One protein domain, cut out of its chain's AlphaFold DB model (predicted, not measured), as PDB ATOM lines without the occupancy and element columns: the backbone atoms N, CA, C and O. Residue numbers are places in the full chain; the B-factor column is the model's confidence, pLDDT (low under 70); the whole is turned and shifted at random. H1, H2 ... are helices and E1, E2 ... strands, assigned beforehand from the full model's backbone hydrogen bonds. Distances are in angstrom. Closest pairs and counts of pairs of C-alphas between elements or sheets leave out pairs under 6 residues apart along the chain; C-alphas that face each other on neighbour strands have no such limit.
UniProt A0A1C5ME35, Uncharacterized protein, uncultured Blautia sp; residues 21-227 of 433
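AT A GLANCE: This is residues 21 to 227 of the 433 residues of an uncharacterized protein of uncultured Blautia sp (UniProt A0A1C5ME35). Two four-stranded antiparallel sheets, E2 E1 E7 E8 and E3 E4 E5 E6, are partly face to face with their strands crossed, a loose sandwich toward one end of the longest axis. Toward the other end lies a cluster of short helices, H1, H2 and H3 packed on H4, with the long loop of residues 91 to 117; H6 crosses the second sheet, and H5 only grazes it. The printed part has 207 residues with six named helices and eight named strands, in the order H1 E1 E2 H2 H3 H4 H5 H6 E3 E4 E5 E6 E7 E8, and its class is mixed. It is compact, with a radius of gyration of the C-alphas of 18.0 A and spans of 57 by 44 by 35 A.

IN THESE COORDINATES: H1, residues 23 to 31, begins at C-alpha (84.771, 154.073, 130.548). E1, residues 36 to 42, and E2, residues 46 to 51, form a hairpin. H2 is residues 56 to 60, H3 70 to 76, H4 82 to 90, H5 118 to 127, 14.0 A long, and H6 134 to 140. E3, residues 146 to 148, E4, 154 to 160, E5, 165 to 174, and E6, 179 to 188, make a meander, each strand the antiparallel neighbour of the one before; E5 spans 28.5 A and E6 25.9 A. E7, residues 208 to 215, and E8, residues 221 to 226, form a hairpin ending at C-alpha 226, (112.528, 175.434, 126.964).

HOW THE PARTS SIT: In the first sheet, N 40 and O 48 of E1 and E2 are 2.8 A apart, N 39 and O 212 of E1 and E7 2.9 A, and N 213 and O 223 of E7 and E8 2.8 A. In the twisted second sheet, N 147 and O 155 are 3.1 A apart, N 156 and O 169 2.9 A, and N 170 and O 184 2.9 A. The sheets' strands stand at 87 degrees; the closest C-alphas of E2 and E6 are those of Phe 50 and His 180, 5.2 A. H2 is on the second sheet, only just at its level, with a height of 3.7 A. H6 runs across it at a height of 9.9 A, 89 degrees to E5 on the local plane. H4 touches H1, Leu 90 to Gln 24, 5.1 A between C-alphas, and H2, Arg 82 to Tyr 58, 6.3 A. H3 and H4, a helical hairpin, only just touch, with 3 pairs of C-alphas within 8 A. In each of the six helices every O i to N i+4 pair is within hydrogen-bond range.

THE WHOLE: The C-alphas farthest apart, those of Gly 44 and Asp 107, are 57.1 A apart. The printed part has no cut. The links H4 to H5 and E6 to E7 are long, with 27 and 19 residues. Mean pLDDT of the printed part is 91.6; residues 150 to 152 are under 70.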
ATOM      1  N   ILE A  21      81.172 157.035 136.191       86.75
ATOM      2  CA  ILE A  21      82.394 156.881 135.408       86.75
ATOM      3  C   ILE A  21      82.016 156.193 134.109       86.75
ATOM      4  O   ILE A  21      81.738 154.996 134.092       86.75
ATOM      5  N   ASP A  22      82.094 156.947 133.021       91.81
ATOM      6  CA  ASP A  22      81.978 156.409 131.676       91.81
ATOM      7  C   ASP A  22      83.359 155.971 131.170       91.81
ATOM      8  O   ASP A  22      84.259 156.783 130.927       91.81
ATOM      9  N   LEU A  23      83.524 154.657 131.014       94.31
ATOM     10  CA  LEU A  23      84.771 154.073 130.548       94.31
ATOM     11  C   LEU A  23      85.053 154.389 129.069       94.31
ATOM     12  O   LEU A  23      86.214 154.573 128.699       94.31
ATOM     13  N   GLN A  24      84.013 154.530 128.242       95.94
ATOM     14  CA  GLN A  24      84.167 154.919 126.842       95.94
ATOM     15  C   GLN A  24      84.705 156.348 126.743       95.94
ATOM     16  O   GLN A  24      85.610 156.626 125.955       95.94
ATOM     17  N   LYS A  25      84.194 157.259 127.580       95.75
ATOM     18  CA  LYS A  25      84.708 158.633 127.664       95.75
ATOM     19  C   LYS A  25      86.189 158.665 128.054       95.75
ATOM     20  O   LYS A  25      86.951 159.422 127.463       95.75
ATOM     21  N   ILE A  26      86.609 157.816 128.993       96.44
ATOM     22  CA  ILE A  26      88.023 157.684 129.382       96.44
ATOM     23  C   ILE A  26      88.879 157.169 128.217       96.44
ATOM     24  O   ILE A  26      89.969 157.691 127.993       96.44
ATOM     25  N   ALA A  27      88.399 156.187 127.451       97.62
ATOM     26  CA  ALA A  27      89.114 155.706 126.268       97.62
ATOM     27  C   ALA A  27      89.235 156.776 125.175       97.62
ATOM     28  O   ALA A  27      90.307 156.907 124.593       97.62
ATOM     29  N   LYS A  28      88.198 157.597 124.956       97.81
ATOM     30  CA  LYS A  28      88.263 158.754 124.043       97.81
ATOM     31  C   LYS A  28      89.286 159.797 124.497       97.81
ATOM     32  O   LYS A  28      89.994 160.361 123.675       97.81
ATOM     33  N   GLU A  29      89.395 160.054 125.801       97.62
ATOM     34  CA  GLU A  29      90.448 160.928 126.341       97.62
ATOM     35  C   GLU A  29      91.847 160.324 126.160       97.62
ATOM     36  O   GLU A  29      92.797 161.044 125.871       97.62
ATOM     37  N   TYR A  30      91.983 159.003 126.301       97.38
ATOM     38  CA  TYR A  30      93.245 158.300 126.076       97.38
ATOM     39  C   TYR A  30      93.666 158.302 124.600       97.38
ATOM     40  O   TYR A  30      94.844 158.477 124.300       97.38
ATOM     41  N   GLU A  31      92.713 158.135 123.679       97.62
ATOM     42  CA  GLU A  31      92.946 158.114 122.231       97.62
ATOM     43  C   GLU A  31      93.690 159.365 121.745       97.62
ATOM     44  O   GLU A  31      94.616 159.261 120.942       97.62
ATOM     45  N   LYS A  32      93.377 160.533 122.318       96.12
ATOM     46  CA  LYS A  32      94.040 161.807 121.996       96.12
ATOM     47  C   LYS A  32      95.549 161.805 122.279       96.12
ATOM     48  O   LYS A  32      96.286 162.577 121.669       96.12
ATOM     49  N   LEU A  33      96.029 160.926 123.163       96.31
ATOM     50  CA  LEU A  33      97.447 160.796 123.519       96.31
ATOM     51  C   LEU A  33      98.225 159.842 122.593       96.31
ATOM     52  O   LEU A  33      99.453 159.895 122.583       96.31
ATOM     53  N   LEU A  34      97.548 158.969 121.834       96.00
ATOM     54  CA  LEU A  34      98.186 157.897 121.048       96.00
ATOM     55  C   LEU A  34      99.074 158.412 119.912       96.00
ATOM     56  O   LEU A  34     100.062 157.774 119.556       96.00
ATOM     57  N   HIS A  35      98.737 159.573 119.355       94.62
ATOM     58  CA  HIS A  35      99.450 160.162 118.221       94.62
ATOM     59  C   HIS A  35     100.511 161.179 118.648       94.62
ATOM     60  O   HIS A  35     100.878 162.049 117.865       94.62
ATOM     61  N   LYS A  36     100.990 161.103 119.898       96.50
ATOM     62  CA  LYS A  36     101.946 162.058 120.470       96.50
ATOM     63  C   LYS A  36     103.212 161.350 120.946       96.50
ATOM     64  O   LYS A  36     103.162 160.488 121.827       96.50
ATOM     65  N   LYS A  37     104.361 161.749 120.394       96.44
ATOM     66  CA  LYS A  37     105.692 161.430 120.923       96.44
ATOM     67  C   LYS A  37     106.154 162.559 121.825       96.44
ATOM     68  O   LYS A  37     106.242 163.703 121.394       96.44
ATOM     69  N   PHE A  38     106.471 162.211 123.063       96.88
ATOM     70  CA  PHE A  38     107.031 163.124 124.044       96.88
ATOM     71  C   PHE A  38     108.540 162.928 124.087       96.88
ATOM     72  O   PHE A  38     109.004 161.813 124.326       96.88
ATOM     73  N   SER A  39     109.280 164.010 123.865       96.12
ATOM     74  CA  SER A  39     110.740 164.036 123.857       96.12
ATOM     75  C   SER A  39     111.246 165.078 124.844       96.12
ATOM     76  O   SER A  39     110.996 166.273 124.679       96.12
ATOM     77  N   TYR A  40     111.960 164.628 125.870       96.69
ATOM     78  CA  TYR A  40     112.517 165.469 126.924       96.69
ATOM     79  C   TYR A  40     114.036 165.478 126.875       96.69
ATOM     80  O   TYR A  40     114.671 164.438 126.691       96.69
ATOM     81  N   LEU A  41     114.597 166.655 127.126       96.50
ATOM     82  CA  LEU A  41     115.979 166.826 127.538       96.50
ATOM     83  C   LEU A  41     115.974 167.256 129.004       96.50
ATOM     84  O   LEU A  41     115.399 168.291 129.351       96.50
ATOM     85  N   PHE A  42     116.601 166.459 129.853       95.62
ATOM     86  CA  PHE A  42     116.811 166.749 131.263       95.62
ATOM     87  C   PHE A  42     118.249 167.203 131.520       95.62
ATOM     88  O   PHE A  42     119.139 167.017 130.686       95.62
ATOM     89  N   GLN A  43     118.454 167.789 132.700       94.12
ATOM     90  CA  GLN A  43     119.767 168.100 133.260       94.12
ATOM     91  C   GLN A  43     120.741 166.917 133.106       94.12
ATOM     92  O   GLN A  43     120.354 165.757 133.263       94.12
ATOM     93  N   GLY A  44     122.001 167.219 132.783       91.12
ATOM     94  CA  GLY A  44     123.029 166.211 132.527       91.12
ATOM     95  C   GLY A  44     122.909 165.546 131.153       91.12
ATOM     96  O   GLY A  44     123.381 164.426 130.980       91.12
ATOM     97  N   ASN A  45     122.277 166.209 130.176       89.88
ATOM     98  CA  ASN A  45     122.035 165.691 128.820       89.88
ATOM     99  C   ASN A  45     121.227 164.380 128.760       89.88
ATOM    100  O   ASN A  45     121.305 163.637 127.777       89.88
ATOM    101  N   LEU A  46     120.418 164.088 129.781       91.88
ATOM    102  CA  LEU A  46     119.589 162.887 129.799       91.88
ATOM    103  C   LEU A  46     118.386 163.057 128.859       91.88
ATOM    104  O   LEU A  46     117.526 163.911 129.075       91.88
ATOM    105  N   LYS A  47     118.308 162.216 127.822       93.12
ATOM    106  CA  LYS A  47     117.215 162.224 126.836       93.12
ATOM    107  C   LYS A  47     116.191 161.138 127.152       93.12
ATOM    108  O   LYS A  47     116.546 159.971 127.304       93.12
ATOM    109  N   VAL A  48     114.919 161.521 127.218       94.00
ATOM    110  CA  VAL A  48     113.804 160.609 127.507       94.00
ATOM    111  C   VAL A  48     112.721 160.784 126.454       94.00
ATOM    112  O   VAL A  48     112.084 161.833 126.369       94.00
ATOM    113  N   ASP A  49     112.494 159.720 125.689       94.81
ATOM    114  CA  ASP A  49     111.519 159.658 124.606       94.81
ATOM    115  C   ASP A  49     110.488 158.563 124.886       94.81
ATOM    116  O   ASP A  49     110.861 157.396 125.012       94.81
ATOM    117  N   PHE A  50     109.199 158.900 124.919       95.50
ATOM    118  CA  PHE A  50     108.130 157.915 125.108       95.50
ATOM    119  C   PHE A  50     106.850 158.267 124.339       95.50
ATOM    120  O   PHE A  50     106.633 159.400 123.904       95.50
ATOM    121  N   GLN A  51     105.991 157.262 124.176       95.75
ATOM    122  CA  GLN A  51     104.691 157.361 123.513       95.75
ATOM    123  C   GLN A  51     103.636 156.574 124.292       95.75
ATOM    124  O   GLN A  51     103.925 155.529 124.885       95.75
ATOM    125  N   PHE A  52     102.396 157.061 124.258       95.62
ATOM    126  CA  PHE A  52     101.247 156.258 124.657       95.62
ATOM    127  C   PHE A  52     100.945 155.258 123.542       95.62
ATOM    128  O   PHE A  52     100.938 155.610 122.367       95.62
ATOM    129  N   LYS A  53     100.696 154.005 123.914       95.12
ATOM    130  CA  LYS A  53     100.342 152.934 122.983       95.12
ATOM    131  C   LYS A  53      99.082 152.246 123.476       95.12
ATOM    132  O   LYS A  53      98.861 152.188 124.684       95.12
ATOM    133  N   LYS A  54      98.263 151.716 122.568       96.19
ATOM    134  CA  LYS A  54      96.954 151.127 122.906       96.19
ATOM    135  C   LYS A  54      97.064 150.079 124.021       96.19
ATOM    136  O   LYS A  54      96.245 150.066 124.938       96.19
ATOM    137  N   GLU A  55      98.111 149.260 124.002       93.38
ATOM    138  CA  GLU A  55      98.375 148.225 125.000       93.38
ATOM    139  C   GLU A  55      98.627 148.761 126.416       93.38
ATOM    140  O   GLU A  55      98.356 148.062 127.399       93.38
ATOM    141  N   ASN A  56      99.100 150.005 126.543       92.69
ATOM    142  CA  ASN A  56      99.387 150.619 127.836       92.69
ATOM    143  C   ASN A  56      98.090 150.980 128.575       92.69
ATOM    144  O   ASN A  56      98.091 150.965 129.804       92.69
ATOM    145  N   PHE A  57      96.982 151.258 127.869       95.31
ATOM    146  CA  PHE A  57      95.689 151.650 128.461       95.31
ATOM    147  C   PHE A  57      95.250 150.711 129.591       95.31
ATOM    148  O   PHE A  57      94.877 151.149 130.682       95.31
ATOM    149  N   TYR A  58      95.358 149.406 129.337       94.44
ATOM    150  CA  TYR A  58      94.945 148.352 130.255       94.44
ATOM    151  C   TYR A  58      95.679 148.421 131.608       94.44
ATOM    152  O   TYR A  58      95.057 148.420 132.676       94.44
ATOM    153  N   HIS A  59      97.009 148.533 131.570       91.50
ATOM    154  CA  HIS A  59      97.844 148.583 132.774       91.50
ATOM    155  C   HIS A  59      97.842 149.944 133.446       91.50
ATOM    156  O   HIS A  59      97.775 150.023 134.676       91.50
ATOM    157  N   LEU A  60      97.841 151.008 132.645       92.06
ATOM    158  CA  LEU A  60      97.824 152.385 133.116       92.06
ATOM    159  C   LEU A  60      96.613 152.647 134.019       92.06
ATOM    160  O   LEU A  60      96.744 153.285 135.066       92.06
ATOM    161  N   LEU A  61      95.450 152.099 133.660       91.31
ATOM    162  CA  LEU A  61      94.216 152.226 134.439       91.31
ATOM    163  C   LEU A  61      94.042 151.137 135.511       91.31
ATOM    164  O   LEU A  61      93.134 151.234 136.333       91.31
ATOM    165  N   GLY A  62      94.955 150.164 135.588       92.31
ATOM    166  CA  GLY A  62      95.031 149.184 136.675       92.31
ATOM    167  C   GLY A  62      94.105 147.973 136.536       92.31
ATOM    168  O   GLY A  62      93.856 147.298 137.535       92.31
ATOM    169  N   PHE A  63      93.603 147.672 135.333       94.38
ATOM    170  CA  PHE A  63      92.647 146.575 135.126       94.38
ATOM    171  C   PHE A  63      93.220 145.187 135.436       94.38
ATOM    172  O   PHE A  63      92.465 144.333 135.897       94.38
ATOM    173  N   HIS A  64      94.540 144.994 135.320       94.06
ATOM    174  CA  HIS A  64      95.240 143.750 135.687       94.06
ATOM    175  C   HIS A  64      94.975 143.279 137.123       94.06
ATOM    176  O   HIS A  64      95.156 142.109 137.445       94.06
ATOM    177  N   LYS A  65      94.530 144.172 138.016       94.38
ATOM    178  CA  LYS A  65      94.175 143.799 139.389       94.38
ATOM    179  C   LYS A  65      92.881 142.989 139.463       94.38
ATOM    180  O   LYS A  65      92.728 142.184 140.378       94.38
ATOM    181  N   LEU A  66      91.965 143.147 138.507       95.88
ATOM    182  CA  LEU A  66      90.609 142.584 138.525       95.88
ATOM    183  C   LEU A  66      90.530 141.213 137.834       95.88
ATOM    184  O   LEU A  66      89.661 140.972 137.004       95.88
ATOM    185  N   THR A  67      91.461 140.313 138.162       93.62
ATOM    186  CA  THR A  67      91.669 139.017 137.479       93.62
ATOM    187  C   THR A  67      90.482 138.044 137.517       93.62
ATOM    188  O   THR A  67      90.576 136.958 136.961       93.62
ATOM    189  N   ASP A  68      89.392 138.364 138.211       93.25
ATOM    190  CA  ASP A  68      88.151 137.587 138.244       93.25
ATOM    191  C   ASP A  68      87.098 138.069 137.224       93.25
ATOM    192  O   ASP A  68      86.138 137.349 136.959       93.25
ATOM    193  N   VAL A  69      87.288 139.249 136.628       95.50
ATOM    194  CA  VAL A  69      86.436 139.809 135.563       95.50
ATOM    195  C   VAL A  69      86.691 139.070 134.250       95.50
ATOM    196  O   VAL A  69      87.844 138.825 133.891       95.50
ATOM    197  N   THR A  70      85.637 138.746 133.496       94.81
ATOM    198  CA  THR A  70      85.752 137.855 132.329       94.81
ATOM    199  C   THR A  70      86.683 138.407 131.246       94.81
ATOM    200  O   THR A  70      87.626 137.726 130.850       94.81
ATOM    201  N   VAL A  71      86.497 139.662 130.823       94.44
ATOM    202  CA  VAL A  71      87.362 140.288 129.801       94.44
ATOM    203  C   VAL A  71      88.799 140.497 130.281       94.44
ATOM    204  O   VAL A  71      89.730 140.395 129.491       94.44
ATOM    205  N   VAL A  72      89.003 140.731 131.582       95.00
ATOM    206  CA  VAL A  72      90.343 140.850 132.181       95.00
ATOM    207  C   VAL A  72      91.047 139.498 132.136       95.00
ATOM    208  O   VAL A  72      92.192 139.422 131.701       95.00
ATOM    209  N   ARG A  73      90.350 138.411 132.494       94.19
ATOM    210  CA  ARG A  73      90.881 137.047 132.363       94.19
ATOM    211  C   ARG A  73      91.307 136.744 130.939       94.19
ATOM    212  O   ARG A  73      92.410 136.251 130.772       94.19
ATOM    213  N   MET A  74      90.482 137.071 129.944       94.56
ATOM    214  CA  MET A  74      90.824 136.850 128.534       94.56
ATOM    215  C   MET A  74      92.115 137.573 128.128       94.56
ATOM    216  O   MET A  74      92.905 137.029 127.361       94.56
ATOM    217  N   VAL A  75      92.352 138.784 128.645       94.69
ATOM    218  CA  VAL A  75      93.602 139.523 128.404       94.69
ATOM    219  C   VAL A  75      94.793 138.841 129.084       94.69
ATOM    220  O   VAL A  75      95.830 138.620 128.453       94.69
ATOM    221  N   GLU A  76      94.645 138.465 130.356       94.50
ATOM    222  CA  GLU A  76      95.704 137.803 131.131       94.50
ATOM    223  C   GLU A  76      96.035 136.391 130.612       94.50
ATOM    224  O   GLU A  76      97.186 135.975 130.679       94.50
ATOM    225  N   THR A  77      95.064 135.671 130.039       93.06
ATOM    226  CA  THR A  77      95.255 134.348 129.412       93.06
ATOM    227  C   THR A  77      95.560 134.417 127.914       93.06
ATOM    228  O   THR A  77      95.557 133.389 127.241       93.06
ATOM    229  N   HIS A  78      95.820 135.616 127.380       92.56
ATOM    230  CA  HIS A  78      96.179 135.868 125.977       92.56
ATOM    231  C   HIS A  78      95.118 135.466 124.937       92.56
ATOM    232  O   HIS A  78      95.407 135.415 123.743       92.56
ATOM    233  N   GLN A  79      93.872 135.252 125.362       93.88
ATOM    234  CA  GLN A  79      92.721 135.086 124.468       93.88
ATOM    235  C   GLN A  79      92.302 136.416 123.822       93.88
ATOM    236  O   GLN A  79      91.696 136.430 122.755       93.88
ATOM    237  N   MET A  80      92.634 137.544 124.456       94.62
ATOM    238  CA  MET A  80      92.411 138.893 123.942       94.62
ATOM    239  C   MET A  80      93.696 139.715 124.055       94.62
ATOM    240  O   MET A  80      94.349 139.731 125.097       94.62
ATOM    241  N   LYS A  81      94.057 140.444 122.996       96.56
ATOM    242  CA  LYS A  81      95.172 141.403 123.042       96.56
ATOM    243  C   LYS A  81      94.768 142.669 123.810       96.56
ATOM    244  O   LYS A  81      93.602 143.065 123.793       96.56
ATOM    245  N   ARG A  82      95.723 143.346 124.457       96.38
ATOM    246  CA  ARG A  82      95.454 144.573 125.241       96.38
ATOM    247  C   ARG A  82      94.965 145.726 124.361       96.38
ATOM    248  O   ARG A  82      94.132 146.520 124.783       96.38
ATOM    249  N   GLU A  83      95.454 145.786 123.133       97.12
ATOM    250  CA  GLU A  83      95.052 146.735 122.101       97.12
ATOM    251  C   GLU A  83      93.586 146.520 121.712       97.12
ATOM    252  O   GLU A  83      92.808 147.472 121.674       97.12
ATOM    253  N   THR A  84      93.184 145.261 121.522       96.81
ATOM    254  CA  THR A  84      91.793 144.886 121.231       96.81
ATOM    255  C   THR A  84      90.868 145.214 122.404       96.81
ATOM    256  O   THR A  84      89.767 145.719 122.196       96.81
ATOM    257  N   PHE A  85      91.319 145.002 123.647       97.12
ATOM    258  CA  PHE A  85      90.576 145.441 124.833       97.12
ATOM    259  C   PHE A  85      90.304 146.951 124.792       97.12
ATOM    260  O   PHE A  85      89.164 147.375 124.983       97.12
ATOM    261  N   PHE A  86      91.321 147.766 124.492       97.81
ATOM    262  CA  PHE A  86      91.154 149.212 124.340       97.81
ATOM    263  C   PHE A  86      90.143 149.569 123.237       97.81
ATOM    264  O   PHE A  86      89.251 150.380 123.474       97.81
ATOM    265  N   GLU A  87      90.217 148.935 122.066       97.88
ATOM    266  CA  GLU A  87      89.294 149.182 120.943       97.88
ATOM    267  C   GLU A  87      87.836 148.833 121.285       97.88
ATOM    268  O   GLU A  87      86.899 149.554 120.920       97.88
ATOM    269  N   TYR A  88      87.618 147.759 122.044       97.69
ATOM    270  CA  TYR A  88      86.288 147.391 122.529       97.69
ATOM    271  C   TYR A  88      85.753 148.337 123.599       97.69
ATOM    272  O   TYR A  88      84.555 148.628 123.612       97.69
ATOM    273  N   VAL A  89      86.620 148.869 124.458       97.62
ATOM    274  CA  VAL A  89      86.233 149.935 125.386       97.62
ATOM    275  C   VAL A  89      85.881 151.217 124.622       97.62
ATOM    276  O   VAL A  89      84.837 151.818 124.869       97.62
ATOM    277  N   LEU A  90      86.710 151.617 123.655       97.50
ATOM    278  CA  LEU A  90      86.519 152.824 122.848       97.50
ATOM    279  C   LEU A  90      85.218 152.778 122.029       97.50
ATOM    280  O   LEU A  90      84.492 153.770 121.941       97.50
ATOM    281  N   SER A  91      84.878 151.609 121.483       96.62
ATOM    282  CA  SER A  91      83.615 151.380 120.767       96.62
ATOM    283  C   SER A  91      82.401 151.181 121.689       96.62
ATOM    284  O   SER A  91      81.280 151.066 121.199       96.62
ATOM    285  N   GLY A  92      82.592 151.169 123.014       95.50
ATOM    286  CA  GLY A  92      81.517 151.026 124.002       95.50
ATOM    287  C   GLY A  92      80.991 149.596 124.175       95.50
ATOM    288  O   GLY A  92      79.972 149.399 124.843       95.50
ATOM    289  N   ARG A  93      81.674 148.601 123.597       95.50
ATOM    290  CA  ARG A  93      81.336 147.178 123.738       95.50
ATOM    291  C   ARG A  93      81.805 146.593 125.073       95.50
ATOM    292  O   ARG A  93      81.216 145.627 125.549       95.50
ATOM    293  N   ILE A  94      82.822 147.189 125.698       95.56
ATOM    294  CA  ILE A  94      83.207 146.928 127.092       95.56
ATOM    295  C   ILE A  94      82.955 148.199 127.910       95.56
ATOM    296  O   ILE A  94      83.555 149.244 127.660       95.56
ATOM    297  N   GLY A  95      82.069 148.099 128.898       94.19
ATOM    298  CA  GLY A  95      81.785 149.125 129.897       94.19
ATOM    299  C   GLY A  95      82.093 148.634 131.312       94.19
ATOM    300  O   GLY A  95      82.622 147.541 131.516       94.19
ATOM    301  N   LEU A  96      81.759 149.444 132.319       92.44
ATOM    302  CA  LEU A  96      81.944 149.028 133.711       92.44
ATOM    303  C   LEU A  96      80.931 147.954 134.133       92.44
ATOM    304  O   LEU A  96      81.280 147.017 134.841       92.44
ATOM    305  N   ASP A  97      79.683 148.089 133.713       92.38
ATOM    306  CA  ASP A  97      78.525 147.275 134.096       92.38
ATOM    307  C   ASP A  97      78.008 146.379 132.964       92.38
ATOM    308  O   ASP A  97      77.088 145.593 133.168       92.38
ATOM    309  N   LYS A  98      78.609 146.475 131.775       91.44
ATOM    310  CA  LYS A  98      78.209 145.714 130.593       91.44
ATOM    311  C   LYS A  98      79.409 145.257 129.777       91.44
ATOM    312  O   LYS A  98      80.400 145.973 129.653       91.44
ATOM    313  N   THR A  99      79.262 144.102 129.148       93.06
ATOM    314  CA  THR A  99      80.168 143.568 128.133       93.06
ATOM    315  C   THR A  99      79.309 142.967 127.031       93.06
ATOM    316  O   THR A  99      78.381 142.213 127.324       93.06
ATOM    317  N   ASP A 100      79.589 143.308 125.775       91.38
ATOM    318  CA  ASP A 100      78.931 142.695 124.623       91.38
ATOM    319  C   ASP A 100      79.195 141.182 124.618       91.38
ATOM    320  O   ASP A 100      80.345 140.737 124.663       91.38
ATOM    321  N   LYS A 101      78.122 140.389 124.560       87.00
ATOM    322  CA  LYS A 101      78.200 138.924 124.567       87.00
ATOM    323  C   LYS A 101      78.983 138.388 123.373       87.00
ATOM    324  O   LYS A 101      79.645 137.372 123.505       87.00
ATOM    325  N   ASN A 102      78.993 139.103 122.248       87.88
ATOM    326  CA  ASN A 102      79.736 138.689 121.055       87.88
ATOM    327  C   ASN A 102      81.263 138.744 121.240       87.88
ATOM    328  O   ASN A 102      82.000 138.226 120.406       87.88
ATOM    329  N   ILE A 103      81.754 139.395 122.302       88.44
ATOM    330  CA  ILE A 103      83.184 139.451 122.629       88.44
ATOM    331  C   ILE A 103      83.624 138.213 123.414       88.44
ATOM    332  O   ILE A 103      84.801 137.862 123.383       88.44
ATOM    333  N   VAL A 104      82.706 137.575 124.142       84.81
ATOM    334  CA  VAL A 104      83.027 136.570 125.153       84.81
ATOM    335  C   VAL A 104      82.342 135.254 124.816       84.81
ATOM    336  O   VAL A 104      81.122 135.161 124.845       84.81
ATOM    337  N   ASP A 105      83.136 134.208 124.613       73.62
ATOM    338  CA  ASP A 105      82.645 132.836 124.457       73.62
ATOM    339  C   ASP A 105      82.400 132.188 125.838       73.62
ATOM    340  O   ASP A 105      83.124 131.301 126.286       73.62
ATOM    341  N   SER A 106      81.471 132.759 126.611       76.00
ATOM    342  CA  SER A 106      81.096 132.280 127.949       76.00
ATOM    343  C   SER A 106      79.653 132.647 128.266       76.00
ATOM    344  O   SER A 106      79.273 133.818 128.203       76.00
ATOM    345  N   ASP A 107      78.888 131.664 128.737       75.81
ATOM    346  CA  ASP A 107      77.506 131.855 129.193       75.81
ATOM    347  C   ASP A 107      77.411 132.750 130.440       75.81
ATOM    348  O   ASP A 107      76.380 133.373 130.703       75.81
ATOM    349  N   ILE A 108      78.503 132.842 131.208       85.25
ATOM    350  CA  ILE A 108      78.603 133.680 132.402       85.25
ATOM    351  C   ILE A 108      79.632 134.783 132.154       85.25
ATOM    352  O   ILE A 108      80.839 134.536 132.060       85.25
ATOM    353  N   ILE A 109      79.148 136.022 132.094       90.88
ATOM    354  CA  ILE A 109      79.975 137.223 131.977       90.88
ATOM    355  C   ILE A 109      79.989 137.931 133.329       90.88
ATOM    356  O   ILE A 109      78.960 138.389 133.819       90.88
ATOM    357  N   VAL A 110      81.175 138.047 133.919       93.38
ATOM    358  CA  VAL A 110      81.432 138.884 135.091       93.38
ATOM    359  C   VAL A 110      81.911 140.242 134.585       93.38
ATOM    360  O   VAL A 110      83.036 140.338 134.083       93.38
ATOM    361  N   ASN A 111      81.078 141.281 134.700       93.44
ATOM    362  CA  ASN A 111      81.470 142.645 134.331       93.44
ATOM    363  C   ASN A 111      82.435 143.248 135.362       93.44
ATOM    364  O   ASN A 111      82.575 142.758 136.485       93.44
ATOM    365  N   ILE A 112      83.073 144.366 135.007       94.31
ATOM    366  CA  ILE A 112      84.036 145.058 135.877       94.31
ATOM    367  C   ILE A 112      83.398 145.450 137.220       94.31
ATOM    368  O   ILE A 112      84.009 145.263 138.270       94.31
ATOM    369  N   CYS A 113      82.164 145.956 137.215       92.94
ATOM    370  CA  CYS A 113      81.405 146.320 138.413       92.94
ATOM    371  C   CYS A 113      81.048 145.114 139.290       92.94
ATOM    372  O   CYS A 113      80.893 145.286 140.503       92.94
ATOM    373  N   ASP A 114      80.984 143.914 138.713       93.81
ATOM    374  CA  ASP A 114      80.552 142.682 139.378       93.81
ATOM    375  C   ASP A 114      81.706 141.912 140.032       93.81
ATOM    376  O   ASP A 114      81.459 140.987 140.801       93.81
ATOM    377  N   THR A 115      82.954 142.356 139.838       94.69
ATOM    378  CA  THR A 115      84.150 141.778 140.477       94.69
ATOM    379  C   THR A 115      83.969 141.542 141.980       94.69
ATOM    380  O   THR A 115      83.428 142.381 142.713       94.69
ATOM    381  N   LYS A 116      84.485 140.412 142.464       94.75
ATOM    382  CA  LYS A 116      84.634 140.088 143.886       94.75
ATOM    383  C   LYS A 116      85.712 140.956 144.547       94.75
ATOM    384  O   LYS A 116      85.667 141.168 145.758       94.75
ATOM    385  N   LYS A 117      86.633 141.543 143.774       94.50
ATOM    386  CA  LYS A 117      87.705 142.434 144.250       94.50
ATOM    387  C   LYS A 117      87.229 143.883 144.418       94.50
ATOM    388  O   LYS A 117      87.775 144.825 143.843       94.50
ATOM    389  N   LYS A 118      86.196 144.089 145.244       92.12
ATOM    390  CA  LYS A 118      85.561 145.410 145.443       92.12
ATOM    391  C   LYS A 118      86.528 146.492 145.944       92.12
ATOM    392  O   LYS A 118      86.361 147.653 145.580       92.12
ATOM    393  N   SER A 119      87.531 146.124 146.747       90.94
ATOM    394  CA  SER A 119      88.556 147.065 147.226       90.94
ATOM    395  C   SER A 119      89.403 147.611 146.074       90.94
ATOM    396  O   SER A 119      89.502 148.827 145.917       90.94
ATOM    397  N   ASP A 120      89.935 146.727 145.222       93.06
ATOM    398  CA  ASP A 120      90.745 147.115 144.059       93.06
ATOM    399  C   ASP A 120      89.941 147.971 143.079       93.06
ATOM    400  O   ASP A 120      90.414 149.012 142.621       93.06
ATOM    401  N   LEU A 121      88.688 147.586 142.807       93.88
ATOM    402  CA  LEU A 121      87.796 148.379 141.963       93.88
ATOM    403  C   LEU A 121      87.552 149.776 142.554       93.88
ATOM    404  O   LEU A 121      87.555 150.766 141.820       93.88
ATOM    405  N   GLY A 122      87.349 149.864 143.870       91.19
ATOM    406  CA  GLY A 122      87.195 151.131 144.579       91.19
ATOM    407  C   GLY A 122      88.406 152.045 144.396       91.19
ATOM    408  O   GLY A 122      88.234 153.223 144.078       91.19
ATOM    409  N   GLU A 123      89.621 151.505 144.523       91.00
ATOM    410  CA  GLU A 123      90.866 152.246 144.288       91.00
ATOM    411  C   GLU A 123      91.034 152.675 142.828       91.00
ATOM    412  O   GLU A 123      91.377 153.830 142.575       91.00
ATOM    413  N   ILE A 124      90.765 151.787 141.866       93.56
ATOM    414  CA  ILE A 124      90.844 152.091 140.428       93.56
ATOM    415  C   ILE A 124      89.896 153.240 140.080       93.56
ATOM    416  O   ILE A 124      90.324 154.242 139.501       93.56
ATOM    417  N   LYS A 125      88.626 153.147 140.498       93.06
ATOM    418  CA  LYS A 125      87.631 154.205 140.271       93.06
ATOM    419  C   LYS A 125      88.078 155.527 140.893       93.06
ATOM    420  O   LYS A 125      88.079 156.552 140.221       93.06
ATOM    421  N   ALA A 126      88.490 155.498 142.158       89.62
ATOM    422  CA  ALA A 126      88.818 156.683 142.944       89.62
ATOM    423  C   ALA A 126      90.117 157.391 142.543       89.62
ATOM    424  O   ALA A 126      90.181 158.619 142.615       89.62
ATOM    425  N   ASN A 127      91.159 156.621 142.229       91.12
ATOM    426  CA  ASN A 127      92.532 157.118 142.148       91.12
ATOM    427  C   ASN A 127      93.101 157.054 140.728       91.12
ATOM    428  O   ASN A 127      94.175 157.601 140.502       91.12
ATOM    429  N   ARG A 128      92.418 156.403 139.779       92.94
ATOM    430  CA  ARG A 128      92.837 156.350 138.371       92.94
ATOM    431  C   ARG A 128      91.760 156.939 137.475       92.94
ATOM    432  O   ARG A 128      91.953 158.020 136.935       92.94
ATOM    433  N   LEU A 129      90.599 156.289 137.397       93.88
ATOM    434  CA  LEU A 129      89.540 156.662 136.454       93.88
ATOM    435  C   LEU A 129      88.977 158.067 136.723       93.88
ATOM    436  O   LEU A 129      88.858 158.861 135.799       93.88
ATOM    437  N   ALA A 130      88.706 158.414 137.987       91.38
ATOM    438  CA  ALA A 130      88.149 159.720 138.363       91.38
ATOM    439  C   ALA A 130      89.042 160.926 138.030       91.38
ATOM    440  O   ALA A 130      88.575 162.063 138.054       91.38
ATOM    441  N   VAL A 131      90.336 160.694 137.808       90.88
ATOM    442  CA  VAL A 131      91.335 161.743 137.565       90.88
ATOM    443  C   VAL A 131      91.977 161.628 136.186       90.88
ATOM    444  O   VAL A 131      92.808 162.466 135.841       90.88
ATOM    445  N   PHE A 132      91.618 160.613 135.400       94.31
ATOM    446  CA  PHE A 132      92.173 160.425 134.071       94.31
ATOM    447  C   PHE A 132      91.501 161.373 133.072       94.31
ATOM    448  O   PHE A 132      90.284 161.353 132.900       94.31
ATOM    449  N   SER A 133      92.307 162.188 132.403       94.19
ATOM    450  CA  SER A 133      91.934 162.978 131.229       94.19
ATOM    451  C   SER A 133      93.202 163.352 130.471       94.19
ATOM    452  O   SER A 133      94.283 163.397 131.070       94.19
ATOM    453  N   GLU A 134      93.077 163.664 129.182       94.81
ATOM    454  CA  GLU A 134      94.209 164.160 128.393       94.81
ATOM    455  C   GLU A 134      94.818 165.397 129.066       94.81
ATOM    456  O   GLU A 134      96.018 165.450 129.330       94.81
ATOM    457  N   LYS A 135      93.962 166.355 129.445       93.88
ATOM    458  CA  LYS A 135      94.365 167.592 130.123       93.88
ATOM    459  C   LYS A 135      95.207 167.321 131.370       93.88
ATOM    460  O   LYS A 135      96.274 167.910 131.523       93.88
ATOM    461  N   ASN A 136      94.757 166.426 132.252       92.88
ATOM    462  CA  ASN A 136      95.486 166.132 133.487       92.88
ATOM    463  C   ASN A 136      96.839 165.469 133.205       92.88
ATOM    464  O   ASN A 136      97.803 165.756 133.911       92.88
ATOM    465  N   ILE A 137      96.925 164.611 132.184       94.44
ATOM    466  CA  ILE A 137      98.182 163.986 131.758       94.44
ATOM    467  C   ILE A 137      99.145 165.035 131.190       94.44
ATOM    468  O   ILE A 137     100.294 165.092 131.622       94.44
ATOM    469  N   LEU A 138      98.688 165.895 130.277       93.62
ATOM    470  CA  LEU A 138      99.524 166.935 129.668       93.62
ATOM    471  C   LEU A 138     100.006 167.966 130.699       93.62
ATOM    472  O   LEU A 138     101.173 168.357 130.678       93.62
ATOM    473  N   GLU A 139      99.142 168.365 131.637       92.00
ATOM    474  CA  GLU A 139      99.526 169.229 132.757       92.00
ATOM    475  C   GLU A 139     100.521 168.551 133.706       92.00
ATOM    476  O   GLU A 139     101.425 169.200 134.225       92.00
ATOM    477  N   LEU A 140     100.352 167.254 133.969       92.75
ATOM    478  CA  LEU A 140     101.271 166.489 134.806       92.75
ATOM    479  C   LEU A 140     102.653 166.381 134.158       92.75
ATOM    480  O   LEU A 140     103.659 166.549 134.839       92.75
ATOM    481  N   LEU A 141     102.696 166.186 132.844       93.69
ATOM    482  CA  LEU A 141     103.913 166.126 132.034       93.69
ATOM    483  C   LEU A 141     104.640 167.482 131.891       93.69
ATOM    484  O   LEU A 141     105.742 167.533 131.349       93.69
ATOM    485  N   LEU A 142     104.062 168.580 132.387       91.50
ATOM    486  CA  LEU A 142     104.749 169.870 132.571       91.50
ATOM    487  C   LEU A 142     105.426 170.008 133.943       91.50
ATOM    488  O   LEU A 142     106.132 170.990 134.182       91.50
ATOM    489  N   SER A 143     105.175 169.071 134.859       90.31
ATOM    490  CA  SER A 143     105.656 169.174 136.235       90.31
ATOM    491  C   SER A 143     107.172 169.045 136.290       90.31
ATOM    492  O   SER A 143     107.755 168.155 135.680       90.31
ATOM    493  N   ASP A 144     107.785 169.944 137.049       89.69
ATOM    494  CA  ASP A 144     109.226 170.073 137.208       89.69
ATOM    495  C   ASP A 144     109.504 170.538 138.648       89.69
ATOM    496  O   ASP A 144     108.795 171.433 139.130       89.69
ATOM    497  N   PRO A 145     110.490 169.961 139.350       90.88
ATOM    498  CA  PRO A 145     111.368 168.882 138.897       90.88
ATOM    499  C   PRO A 145     110.657 167.528 138.737       90.88
ATOM    500  O   PRO A 145     109.534 167.337 139.206       90.88
ATOM    501  N   VAL A 146     111.342 166.583 138.096       92.38
ATOM    502  CA  VAL A 146     110.937 165.179 137.945       92.38
ATOM    503  C   VAL A 146     111.740 164.330 138.923       92.38
ATOM    504  O   VAL A 146     112.935 164.555 139.114       92.38
ATOM    505  N   ILE A 147     111.092 163.363 139.570       90.12
ATOM    506  CA  ILE A 147     111.807 162.447 140.459       90.12
ATOM    507  C   ILE A 147     112.559 161.418 139.615       90.12
ATOM    508  O   ILE A 147     111.965 160.774 138.743       90.12
ATOM    509  N   ASP A 148     113.840 161.251 139.924       88.69
ATOM    510  CA  ASP A 148     114.725 160.283 139.296       88.69
ATOM    511  C   ASP A 148     114.929 159.086 140.231       88.69
ATOM    512  O   ASP A 148     115.579 159.188 141.280       88.69
ATOM    513  N   PHE A 149     114.298 157.957 139.900       83.50
ATOM    514  CA  PHE A 149     114.569 156.701 140.588       83.50
ATOM    515  C   PHE A 149     115.820 156.070 139.982       83.50
ATOM    516  O   PHE A 149     115.909 155.883 138.770       83.50
ATOM    517  N   GLU A 150     116.762 155.707 140.856       63.28
ATOM    518  CA  GLU A 150     118.032 155.054 140.504       63.28
ATOM    519  C   GLU A 150     117.808 153.779 139.657       63.28
ATOM    520  O   GLU A 150     118.638 153.441 138.818       63.28
ATOM    521  N   ASP A 151     116.629 153.155 139.772       58.97
ATOM    522  CA  ASP A 151     116.193 151.968 139.025       58.97
ATOM    523  C   ASP A 151     115.501 152.287 137.679       58.97
ATOM    524  O   ASP A 151     114.621 151.551 137.236       58.97
ATOM    525  N   SER A 152     115.903 153.372 137.008       67.75
ATOM    526  CA  SER A 152     115.497 153.825 135.659       67.75
ATOM    527  C   SER A 152     114.151 154.551 135.511       67.75
ATOM    528  O   SER A 152     113.999 155.352 134.581       67.75
ATOM    529  N   ASP A 153     113.219 154.378 136.446       82.94
ATOM    530  CA  ASP A 153     111.916 155.046 136.394       82.94
ATOM    531  C   ASP A 153     112.017 156.570 136.606       82.94
ATOM    532  O   ASP A 153     112.703 157.077 137.497       82.94
ATOM    533  N   LYS A 154     111.262 157.325 135.807       89.50
ATOM    534  CA  LYS A 154     111.037 158.765 135.975       89.50
ATOM    535  C   LYS A 154     109.605 159.011 136.403       89.50
ATOM    536  O   LYS A 154     108.673 158.513 135.768       89.50
ATOM    537  N   ILE A 155     109.417 159.794 137.463       91.62
ATOM    538  CA  ILE A 155     108.078 160.116 137.966       91.62
ATOM    539  C   ILE A 155     107.787 161.593 137.770       91.62
ATOM    540  O   ILE A 155     108.334 162.455 138.461       91.62
ATOM    541  N   PHE A 156     106.840 161.867 136.879       93.31
ATOM    542  CA  PHE A 156     106.171 163.157 136.813       93.31
ATOM    543  C   PHE A 156     105.113 163.199 137.909       93.31
ATOM    544  O   PHE A 156     104.279 162.293 138.002       93.31
ATOM    545  N   PHE A 157     105.133 164.237 138.744       90.62
ATOM    546  CA  PHE A 157     104.207 164.365 139.865       90.62
ATOM    547  C   PHE A 157     103.649 165.787 139.983       90.62
ATOM    548  O   PHE A 157     104.378 166.766 139.868       90.62
ATOM    549  N   LYS A 158     102.353 165.906 140.289       88.88
ATOM    550  CA  LYS A 158     101.680 167.191 140.533       88.88
ATOM    551  C   LYS A 158     100.888 167.132 141.830       88.88
ATOM    552  O   LYS A 158      99.992 166.298 141.979       88.88
ATOM    553  N   LEU A 159     101.198 168.027 142.769       83.38
ATOM    554  CA  LEU A 159     100.460 168.135 144.026       83.38
ATOM    555  C   LEU A 159      99.094 168.783 143.779       83.38
ATOM    556  O   LEU A 159      98.987 169.953 143.409       83.38
ATOM    557  N   HIS A 160      98.035 168.040 144.059       80.19
ATOM    558  CA  HIS A 160      96.680 168.555 144.125       80.19
ATOM    559  C   HIS A 160      96.409 169.071 145.544       80.19
ATOM    560  O   HIS A 160      95.965 168.324 146.423       80.19
ATOM    561  N   LYS A 161      96.736 170.355 145.762       74.19
ATOM    562  CA  LYS A 161      96.770 171.023 147.079       74.19
ATOM    563  C   LYS A 161      95.491 170.824 147.895       74.19
ATOM    564  O   LYS A 161      95.578 170.443 149.053       74.19
ATOM    565  N   GLU A 162      94.320 170.978 147.278       74.75
ATOM    566  CA  GLU A 162      93.021 170.845 147.959       74.75
ATOM    567  C   GLU A 162      92.820 169.484 148.634       74.75
ATOM    568  O   GLU A 162      92.204 169.397 149.692       74.75
ATOM    569  N   LYS A 163      93.344 168.406 148.036       73.31
ATOM    570  CA  LYS A 163      93.198 167.048 148.586       73.31
ATOM    571  C   LYS A 163      94.456 166.555 149.291       73.31
ATOM    572  O   LYS A 163      94.404 165.457 149.839       73.31
ATOM    573  N   MET A 164      95.550 167.325 149.261       81.50
ATOM    574  CA  MET A 164      96.879 166.932 149.746       81.50
ATOM    575  C   MET A 164      97.317 165.569 149.186       81.50
ATOM    576  O   MET A 164      97.627 164.636 149.926       81.50
ATOM    577  N   ARG A 165      97.272 165.441 147.854       86.00
ATOM    578  CA  ARG A 165      97.565 164.206 147.106       86.00
ATOM    579  C   ARG A 165      98.386 164.504 145.864       86.00
ATOM    580  O   ARG A 165      98.158 165.537 145.238       86.00
ATOM    581  N   ASN A 166      99.260 163.590 145.457       89.12
ATOM    582  CA  ASN A 166     100.045 163.748 144.232       89.12
ATOM    583  C   ASN A 166      99.428 162.911 143.120       89.12
ATOM    584  O   ASN A 166      99.220 161.714 143.292       89.12
ATOM    585  N   LEU A 167      99.146 163.529 141.980       92.25
ATOM    586  CA  LEU A 167      98.944 162.782 140.747       92.25
ATOM    587  C   LEU A 167     100.319 162.383 140.223       92.25
ATOM    588  O   LEU A 167     101.186 163.248 140.159       92.25
ATOM    589  N   ASN A 168     100.520 161.111 139.890       93.19
ATOM    590  CA  ASN A 168     101.809 160.597 139.435       93.19
ATOM    591  C   ASN A 168     101.655 159.856 138.111       93.19
ATOM    592  O   ASN A 168     100.675 159.131 137.915       93.19
ATOM    593  N   LEU A 169     102.656 160.005 137.252       94.25
ATOM    594  CA  LEU A 169     102.836 159.253 136.020       94.25
ATOM    595  C   LEU A 169     104.276 158.758 135.980       94.25
ATOM    596  O   LEU A 169     105.211 159.543 136.124       94.25
ATOM    597  N   PHE A 170     104.422 157.455 135.792       93.12
ATOM    598  CA  PHE A 170     105.705 156.777 135.764       93.12
ATOM    599  C   PHE A 170     106.072 156.461 134.317       93.12
ATOM    600  O   PHE A 170     105.263 155.918 133.556       93.12
ATOM    601  N   VAL A 171     107.308 156.790 133.970       93.88
ATOM    602  CA  VAL A 171     107.945 156.458 132.701       93.88
ATOM    603  C   VAL A 171     109.129 155.561 133.023       93.88
ATOM    604  O   VAL A 171     110.105 156.025 133.604       93.88
ATOM    605  N   GLY A 172     109.011 154.279 132.692       91.94
ATOM    606  CA  GLY A 172     110.078 153.303 132.879       91.94
ATOM    607  C   GLY A 172     110.972 153.189 131.654       91.94
ATOM    608  O   GLY A 172     110.662 153.735 130.591       91.94
ATOM    609  N   PHE A 173     112.071 152.455 131.797       90.88
ATOM    610  CA  PHE A 173     113.023 152.189 130.725       90.88
ATOM    611  C   PHE A 173     113.162 150.682 130.495       90.88
ATOM    612  O   PHE A 173     113.458 149.912 131.406       90.88
ATOM    613  N   ASP A 174     112.925 150.248 129.261       88.75
ATOM    614  CA  ASP A 174     113.155 148.873 128.830       88.75
ATOM    615  C   ASP A 174     114.581 148.773 128.284       88.75
ATOM    616  O   ASP A 174     114.854 149.184 127.153       88.75
ATOM    617  N   ALA A 175     115.489 148.222 129.092       87.69
ATOM    618  CA  ALA A 175     116.896 148.070 128.731       87.69
ATOM    619  C   ALA A 175     117.120 147.141 127.525       87.69
ATOM    620  O   ALA A 175     118.078 147.334 126.784       87.69
ATOM    621  N   GLN A 176     116.240 146.157 127.290       89.19
ATOM    622  CA  GLN A 176     116.379 145.239 126.152       89.19
ATOM    623  C   GLN A 176     116.040 145.933 124.833       89.19
ATOM    624  O   GLN A 176     116.663 145.671 123.808       89.19
ATOM    625  N   LYS A 177     115.041 146.820 124.864       87.62
ATOM    626  CA  LYS A 177     114.581 147.568 123.687       87.62
ATOM    627  C   LYS A 177     115.177 148.971 123.592       87.62
ATOM    628  O   LYS A 177     114.871 149.677 122.637       87.62
ATOM    629  N   ASN A 178     115.993 149.363 124.571       87.69
ATOM    630  CA  ASN A 178     116.593 150.688 124.706       87.69
ATOM    631  C   ASN A 178     115.572 151.824 124.500       87.69
ATOM    632  O   ASN A 178     115.791 152.753 123.724       87.69
ATOM    633  N   GLN A 179     114.409 151.718 125.148       89.81
ATOM    634  CA  GLN A 179     113.306 152.665 124.962       89.81
ATOM    635  C   GLN A 179     112.587 152.953 126.275       89.81
ATOM    636  O   GLN A 179     112.443 152.071 127.124       89.81
ATOM    637  N   HIS A 180     112.062 154.170 126.416       92.44
ATOM    638  CA  HIS A 180     111.191 154.494 127.538       92.44
ATOM    639  C   HIS A 180     109.735 154.151 127.219       92.44
ATOM    640  O   HIS A 180     109.279 154.227 126.075       92.44
ATOM    641  N   PHE A 181     108.985 153.775 128.249       91.25
ATOM    642  CA  PHE A 181     107.579 153.421 128.134       91.25
ATOM    643  C   PHE A 181     106.789 153.913 129.340       91.25
ATOM    644  O   PHE A 181     107.311 154.106 130.434       91.25
ATOM    645  N   ILE A 182     105.491 154.096 129.141       91.75
ATOM    646  CA  ILE A 182     104.598 154.554 130.199       91.75
ATOM    647  C   ILE A 182     104.145 153.345 131.004       91.75
ATOM    648  O   ILE A 182     103.514 152.443 130.453       91.75
ATOM    649  N   SER A 183     104.445 153.335 132.301       87.25
ATOM    650  CA  SER A 183     104.180 152.175 133.150       87.25
ATOM    651  C   SER A 183     102.888 152.325 133.954       87.25
ATOM    652  O   SER A 183     102.022 151.450 133.916       87.25
ATOM    653  N   THR A 184     102.710 153.432 134.683       89.19
ATOM    654  CA  THR A 184     101.544 153.590 135.561       89.19
ATOM    655  C   THR A 184     101.144 155.041 135.811       89.19
ATOM    656  O   THR A 184     101.979 155.941 135.807       89.19
ATOM    657  N   PHE A 185      99.852 155.255 136.074       92.94
ATOM    658  CA  PHE A 185      99.260 156.551 136.405       92.94
ATOM    659  C   PHE A 185      98.280 156.407 137.567       92.94
ATOM    660  O   PHE A 185      97.384 155.561 137.516       92.94
ATOM    661  N   PHE A 186      98.428 157.219 138.614       92.38
ATOM    662  CA  PHE A 186      97.493 157.220 139.740       92.38
ATOM    663  C   PHE A 186      97.639 158.449 140.643       92.38
ATOM    664  O   PHE A 186      98.697 159.070 140.747       92.38
ATOM    665  N   LEU A 187      96.563 158.753 141.365       91.50
ATOM    666  CA  LEU A 187      96.532 159.692 142.478       91.50
ATOM    667  C   LEU A 187      97.006 158.995 143.764       91.50
ATOM    668  O   LEU A 187      96.287 158.179 144.341       91.50
ATOM    669  N   GLU A 188      98.205 159.332 144.226       90.69
ATOM    670  CA  GLU A 188      98.752 158.887 145.506       90.69
ATOM    671  C   GLU A 188      98.056 159.609 146.665       90.69
ATOM    672  O   GLU A 188      97.865 160.826 146.651       90.69
ATOM    673  N   MET A 189      97.662 158.848 147.686       85.25
ATOM    674  CA  MET A 189      96.896 159.366 148.819       85.25
ATOM    675  C   MET A 189      97.757 160.113 149.836       85.25
ATOM    676  O   MET A 189      97.217 160.860 150.649       85.25
ATOM    677  N   ILE A 190      99.068 159.883 149.810       84.25
ATOM    678  CA  ILE A 190     100.042 160.542 150.674       84.25
ATOM    679  C   ILE A 190     100.769 161.610 149.857       84.25
ATOM    680  O   ILE A 190     101.475 161.287 148.900       84.25
ATOM    681  N   ALA A 191     100.607 162.875 150.249       84.56
ATOM    682  CA  ALA A 191     101.353 163.967 149.644       84.56
ATOM    683  C   ALA A 191     102.863 163.693 149.699       84.56
ATOM    684  O   ALA A 191     103.379 163.273 150.733       84.56
ATOM    685  N   ASP A 192     103.548 163.933 148.585       83.06
ATOM    686  CA  ASP A 192     105.005 163.910 148.457       83.06
ATOM    687  C   ASP A 192     105.688 162.600 148.877       83.06
ATOM    688  O   ASP A 192     106.898 162.558 149.089       83.06
ATOM    689  N   LYS A 193     104.935 161.494 148.904       86.50
ATOM    690  CA  LYS A 193     105.428 160.163 149.286       86.50
ATOM    691  C   LYS A 193     106.704 159.741 148.556       86.50
ATOM    692  O   LYS A 193     107.555 159.113 149.165       86.50
ATOM    693  N   PHE A 194     106.808 160.050 147.263       87.00
ATOM    694  CA  PHE A 194     107.943 159.647 146.425       87.00
ATOM    695  C   PHE A 194     109.108 160.644 146.445       87.00
ATOM    696  O   PHE A 194     110.150 160.353 145.873       87.00
ATOM    697  N   LYS A 195     108.965 161.799 147.114       87.31
ATOM    698  CA  LYS A 195     110.074 162.748 147.294       87.31
ATOM    699  C   LYS A 195     111.063 162.305 148.372       87.31
ATOM    700  O   LYS A 195     112.136 162.890 148.477       87.31
ATOM    701  N   ILE A 196     110.694 161.320 149.189       87.75
ATOM    702  CA  ILE A 196     111.495 160.828 150.307       87.75
ATOM    703  C   ILE A 196     111.698 159.320 150.122       87.75
ATOM    704  O   ILE A 196     110.738 158.573 149.916       87.75
ATOM    705  N   LYS A 197     112.952 158.877 150.202       86.88
ATOM    706  CA  LYS A 197     113.354 157.470 150.227       86.88
ATOM    707  C   LYS A 197     112.797 156.775 151.474       86.88
ATOM    708  O   LYS A 197     112.369 157.396 152.447       86.88
ATOM    709  N   LYS A 198     112.813 155.439 151.477       85.31
ATOM    710  CA  LYS A 198     112.323 154.643 152.622       85.31
ATOM    711  C   LYS A 198     113.108 154.896 153.915       85.31
ATOM    712  O   LYS A 198     112.551 154.696 154.990       85.31
ATOM    713  N   ASP A 199     114.365 155.313 153.802       87.56
ATOM    714  CA  ASP A 199     115.261 155.647 154.913       87.56
ATOM    715  C   ASP A 199     115.080 157.083 155.447       87.56
ATOM    716  O   ASP A 199     115.728 157.461 156.418       87.56
ATOM    717  N   GLY A 200     114.183 157.877 154.848       85.81
ATOM    718  CA  GLY A 200     113.920 159.261 155.242       85.81
ATOM    719  C   GLY A 200     114.763 160.309 154.511       85.81
ATOM    720  O   GLY A 200     114.539 161.501 154.721       85.81
ATOM    721  N   THR A 201     115.692 159.908 153.642       89.31
ATOM    722  CA  THR A 201     116.496 160.848 152.846       89.31
ATOM    723  C   THR A 201     115.737 161.346 151.604       89.31
ATOM    724  O   THR A 201     114.818 160.672 151.136       89.31
ATOM    725  N   PRO A 202     116.053 162.532 151.050       90.31
ATOM    726  CA  PRO A 202     115.418 163.010 149.822       90.31
ATOM    727  C   PRO A 202     115.716 162.110 148.616       90.31
ATOM    728  O   PRO A 202     116.832 161.620 148.443       90.31
ATOM    729  N   GLN A 203     114.719 161.915 147.755       90.69
ATOM    730  CA  GLN A 203     114.906 161.260 146.463       90.69
ATOM    731  C   GLN A 203     115.635 162.203 145.495       90.69
ATOM    732  O   GLN A 203     115.448 163.422 145.555       90.69
ATOM    733  N   SER A 204     116.440 161.635 144.591       91.06
ATOM    734  CA  SER A 204     117.066 162.408 143.518       91.06
ATOM    735  C   SER A 204     116.006 163.045 142.620       91.06
ATOM    736  O   SER A 204     114.942 162.468 142.367       91.06
ATOM    737  N   VAL A 205     116.302 164.248 142.140       92.25
ATOM    738  CA  VAL A 205     115.450 164.973 141.206       92.25
ATOM    739  C   VAL A 205     116.272 165.471 140.033       92.25
ATOM    740  O   VAL A 205     117.415 165.895 140.196       92.25
ATOM    741  N   ILE A 206     115.654 165.454 138.862       93.31
ATOM    742  CA  ILE A 206     116.200 166.008 137.629       93.31
ATOM    743  C   ILE A 206     115.268 167.099 137.114       93.31
ATOM    744  O   ILE A 206     114.050 167.048 137.307       93.31
ATOM    745  N   TYR A 207     115.847 168.095 136.458       95.50
ATOM    746  CA  TYR A 207     115.114 169.245 135.946       95.50
ATOM    747  C   TYR A 207     114.955 169.153 134.436       95.50
ATOM    748  O   TYR A 207     115.885 168.763 133.725       95.50
ATOM    749  N   ILE A 208     113.776 169.521 133.942       96.38
ATOM    750  CA  ILE A 208     113.504 169.618 132.509       96.38
ATOM    751  C   ILE A 208     114.284 170.815 131.961       96.38
ATOM    752  O   ILE A 208     114.120 171.934 132.451       96.38
ATOM    753  N   LEU A 209     115.089 170.592 130.922       96.81
ATOM    754  CA  LEU A 209     115.711 171.655 130.129       96.81
ATOM    755  C   LEU A 209     114.806 172.031 128.960       96.81
ATOM    756  O   LEU A 209     114.526 173.208 128.743       96.81
ATOM    757  N   SER A 210     114.286 171.032 128.250       96.50
ATOM    758  CA  SER A 210     113.328 171.237 127.168       96.50
ATOM    759  C   SER A 210     112.392 170.046 126.982       96.50
ATOM    760  O   SER A 210     112.693 168.910 127.357       96.50
ATOM    761  N   ARG A 211     111.232 170.323 126.385       95.94
ATOM    762  CA  ARG A 211     110.227 169.338 125.982       95.94
ATOM    763  C   ARG A 211     109.799 169.619 124.553       95.94
ATOM    764  O   ARG A 211     109.498 170.759 124.217       95.94
ATOM    765  N   ARG A 212     109.674 168.564 123.758       95.62
ATOM    766  CA  ARG A 212     109.069 168.578 122.429       95.62
ATOM    767  C   ARG A 212     107.952 167.538 122.371       95.62
ATOM    768  O   ARG A 212     108.164 166.393 122.768       95.62
ATOM    769  N   ILE A 213     106.780 167.933 121.884       95.81
ATOM    770  CA  ILE A 213     105.674 167.026 121.554       95.81
ATOM    771  C   ILE A 213     105.563 166.973 120.035       95.81
ATOM    772  O   ILE A 213     105.408 168.004 119.383       95.81
ATOM    773  N   ILE A 214     105.673 165.770 119.479       95.94
ATOM    774  CA  ILE A 214     105.632 165.523 118.037       95.94
ATOM    775  C   ILE A 214     104.370 164.726 117.729       95.94
ATOM    776  O   ILE A 214     104.136 163.679 118.343       95.94
ATOM    777  N   ASN A 215     103.577 165.196 116.771       95.56
ATOM    778  CA  ASN A 215     102.475 164.417 116.233       95.56
ATOM    779  C   ASN A 215     103.042 163.299 115.357       95.56
ATOM    780  O   ASN A 215     103.709 163.549 114.358       95.56
ATOM    781  N   THR A 216     102.789 162.047 115.718       94.81
ATOM    782  CA  THR A 216     103.375 160.898 115.016       94.81
ATOM    783  C   THR A 216     102.720 160.608 113.665       94.81
ATOM    784  O   THR A 216     103.244 159.794 112.910       94.81
ATOM    785  N   THR A 217     101.605 161.268 113.337       93.56
ATOM    786  CA  THR A 217     100.871 161.080 112.075       93.56
ATOM    787  C   THR A 217     101.479 161.891 110.935       93.56
ATOM    788  O   THR A 217     101.608 161.382 109.827       93.56
ATOM    789  N   ASN A 218     101.857 163.144 111.198       93.50
ATOM    790  CA  ASN A 218     102.448 164.052 110.207       93.50
ATOM    791  C   ASN A 218     103.904 164.441 110.528       93.50
ATOM    792  O   ASN A 218     104.534 165.139 109.742       93.50
ATOM    793  N   ASN A 219     104.446 163.963 111.652       91.38
ATOM    794  CA  ASN A 219     105.795 164.244 112.143       91.38
ATOM    795  C   ASN A 219     106.070 165.734 112.436       91.38
ATOM    796  O   ASN A 219     107.219 166.174 112.425       91.38
ATOM    797  N   GLU A 220     105.026 166.515 112.724       92.62
ATOM    798  CA  GLU A 220     105.148 167.935 113.059       92.62
ATOM    799  C   GLU A 220     105.258 168.166 114.572       92.62
ATOM    800  O   GLU A 220     104.697 167.431 115.390       92.62
ATOM    801  N   THR A 221     105.977 169.222 114.960       93.69
ATOM    802  CA  THR A 221     106.054 169.667 116.357       93.69
ATOM    803  C   THR A 221     104.758 170.375 116.757       93.69
ATOM    804  O   THR A 221     104.520 171.499 116.320       93.69
ATOM    805  N   GLU A 222     103.959 169.759 117.630       92.56
ATOM    806  CA  GLU A 222     102.732 170.365 118.171       92.56
ATOM    807  C   GLU A 222     103.025 171.363 119.292       92.56
ATOM    808  O   GLU A 222     102.357 172.385 119.413       92.56
ATOM    809  N   ASP A 223     104.021 171.056 120.122       93.00
ATOM    810  CA  ASP A 223     104.400 171.876 121.266       93.00
ATOM    811  C   ASP A 223     105.902 171.774 121.526       93.00
ATOM    812  O   ASP A 223     106.516 170.709 121.380       93.00
ATOM    813  N   PHE A 224     106.498 172.898 121.914       93.75
ATOM    814  CA  PHE A 224     107.899 172.970 122.284       93.75
ATOM    815  C   PHE A 224     108.098 173.968 123.421       93.75
ATOM    816  O   PHE A 224     107.610 175.094 123.374       93.75
ATOM    817  N   MET A 225     108.841 173.546 124.436       94.00
ATOM    818  CA  MET A 225     109.114 174.317 125.640       94.00
ATOM    819  C   MET A 225     110.604 174.236 125.962       94.00
ATOM    820  O   MET A 225     111.185 173.151 125.921       94.00
ATOM    821  N   ILE A 226     111.189 175.360 126.373       95.06
ATOM    822  CA  ILE A 226     112.528 175.434 126.964       95.06
ATOM    823  C   ILE A 226     112.405 176.097 128.336       95.06
ATOM    824  O   ILE A 226     111.727 177.112 128.487       95.06
ATOM    825  N   LYS A 227     113.073 175.534 129.344       94.62
ATOM    826  CA  LYS A 227     113.201 176.120 130.679       94.62
ATOM    827  C   LYS A 227     114.558 176.786 130.827       94.62
ATOM    828  O   LYS A 227     115.472 176.213 131.414       94.62
TER     829      LYS A 227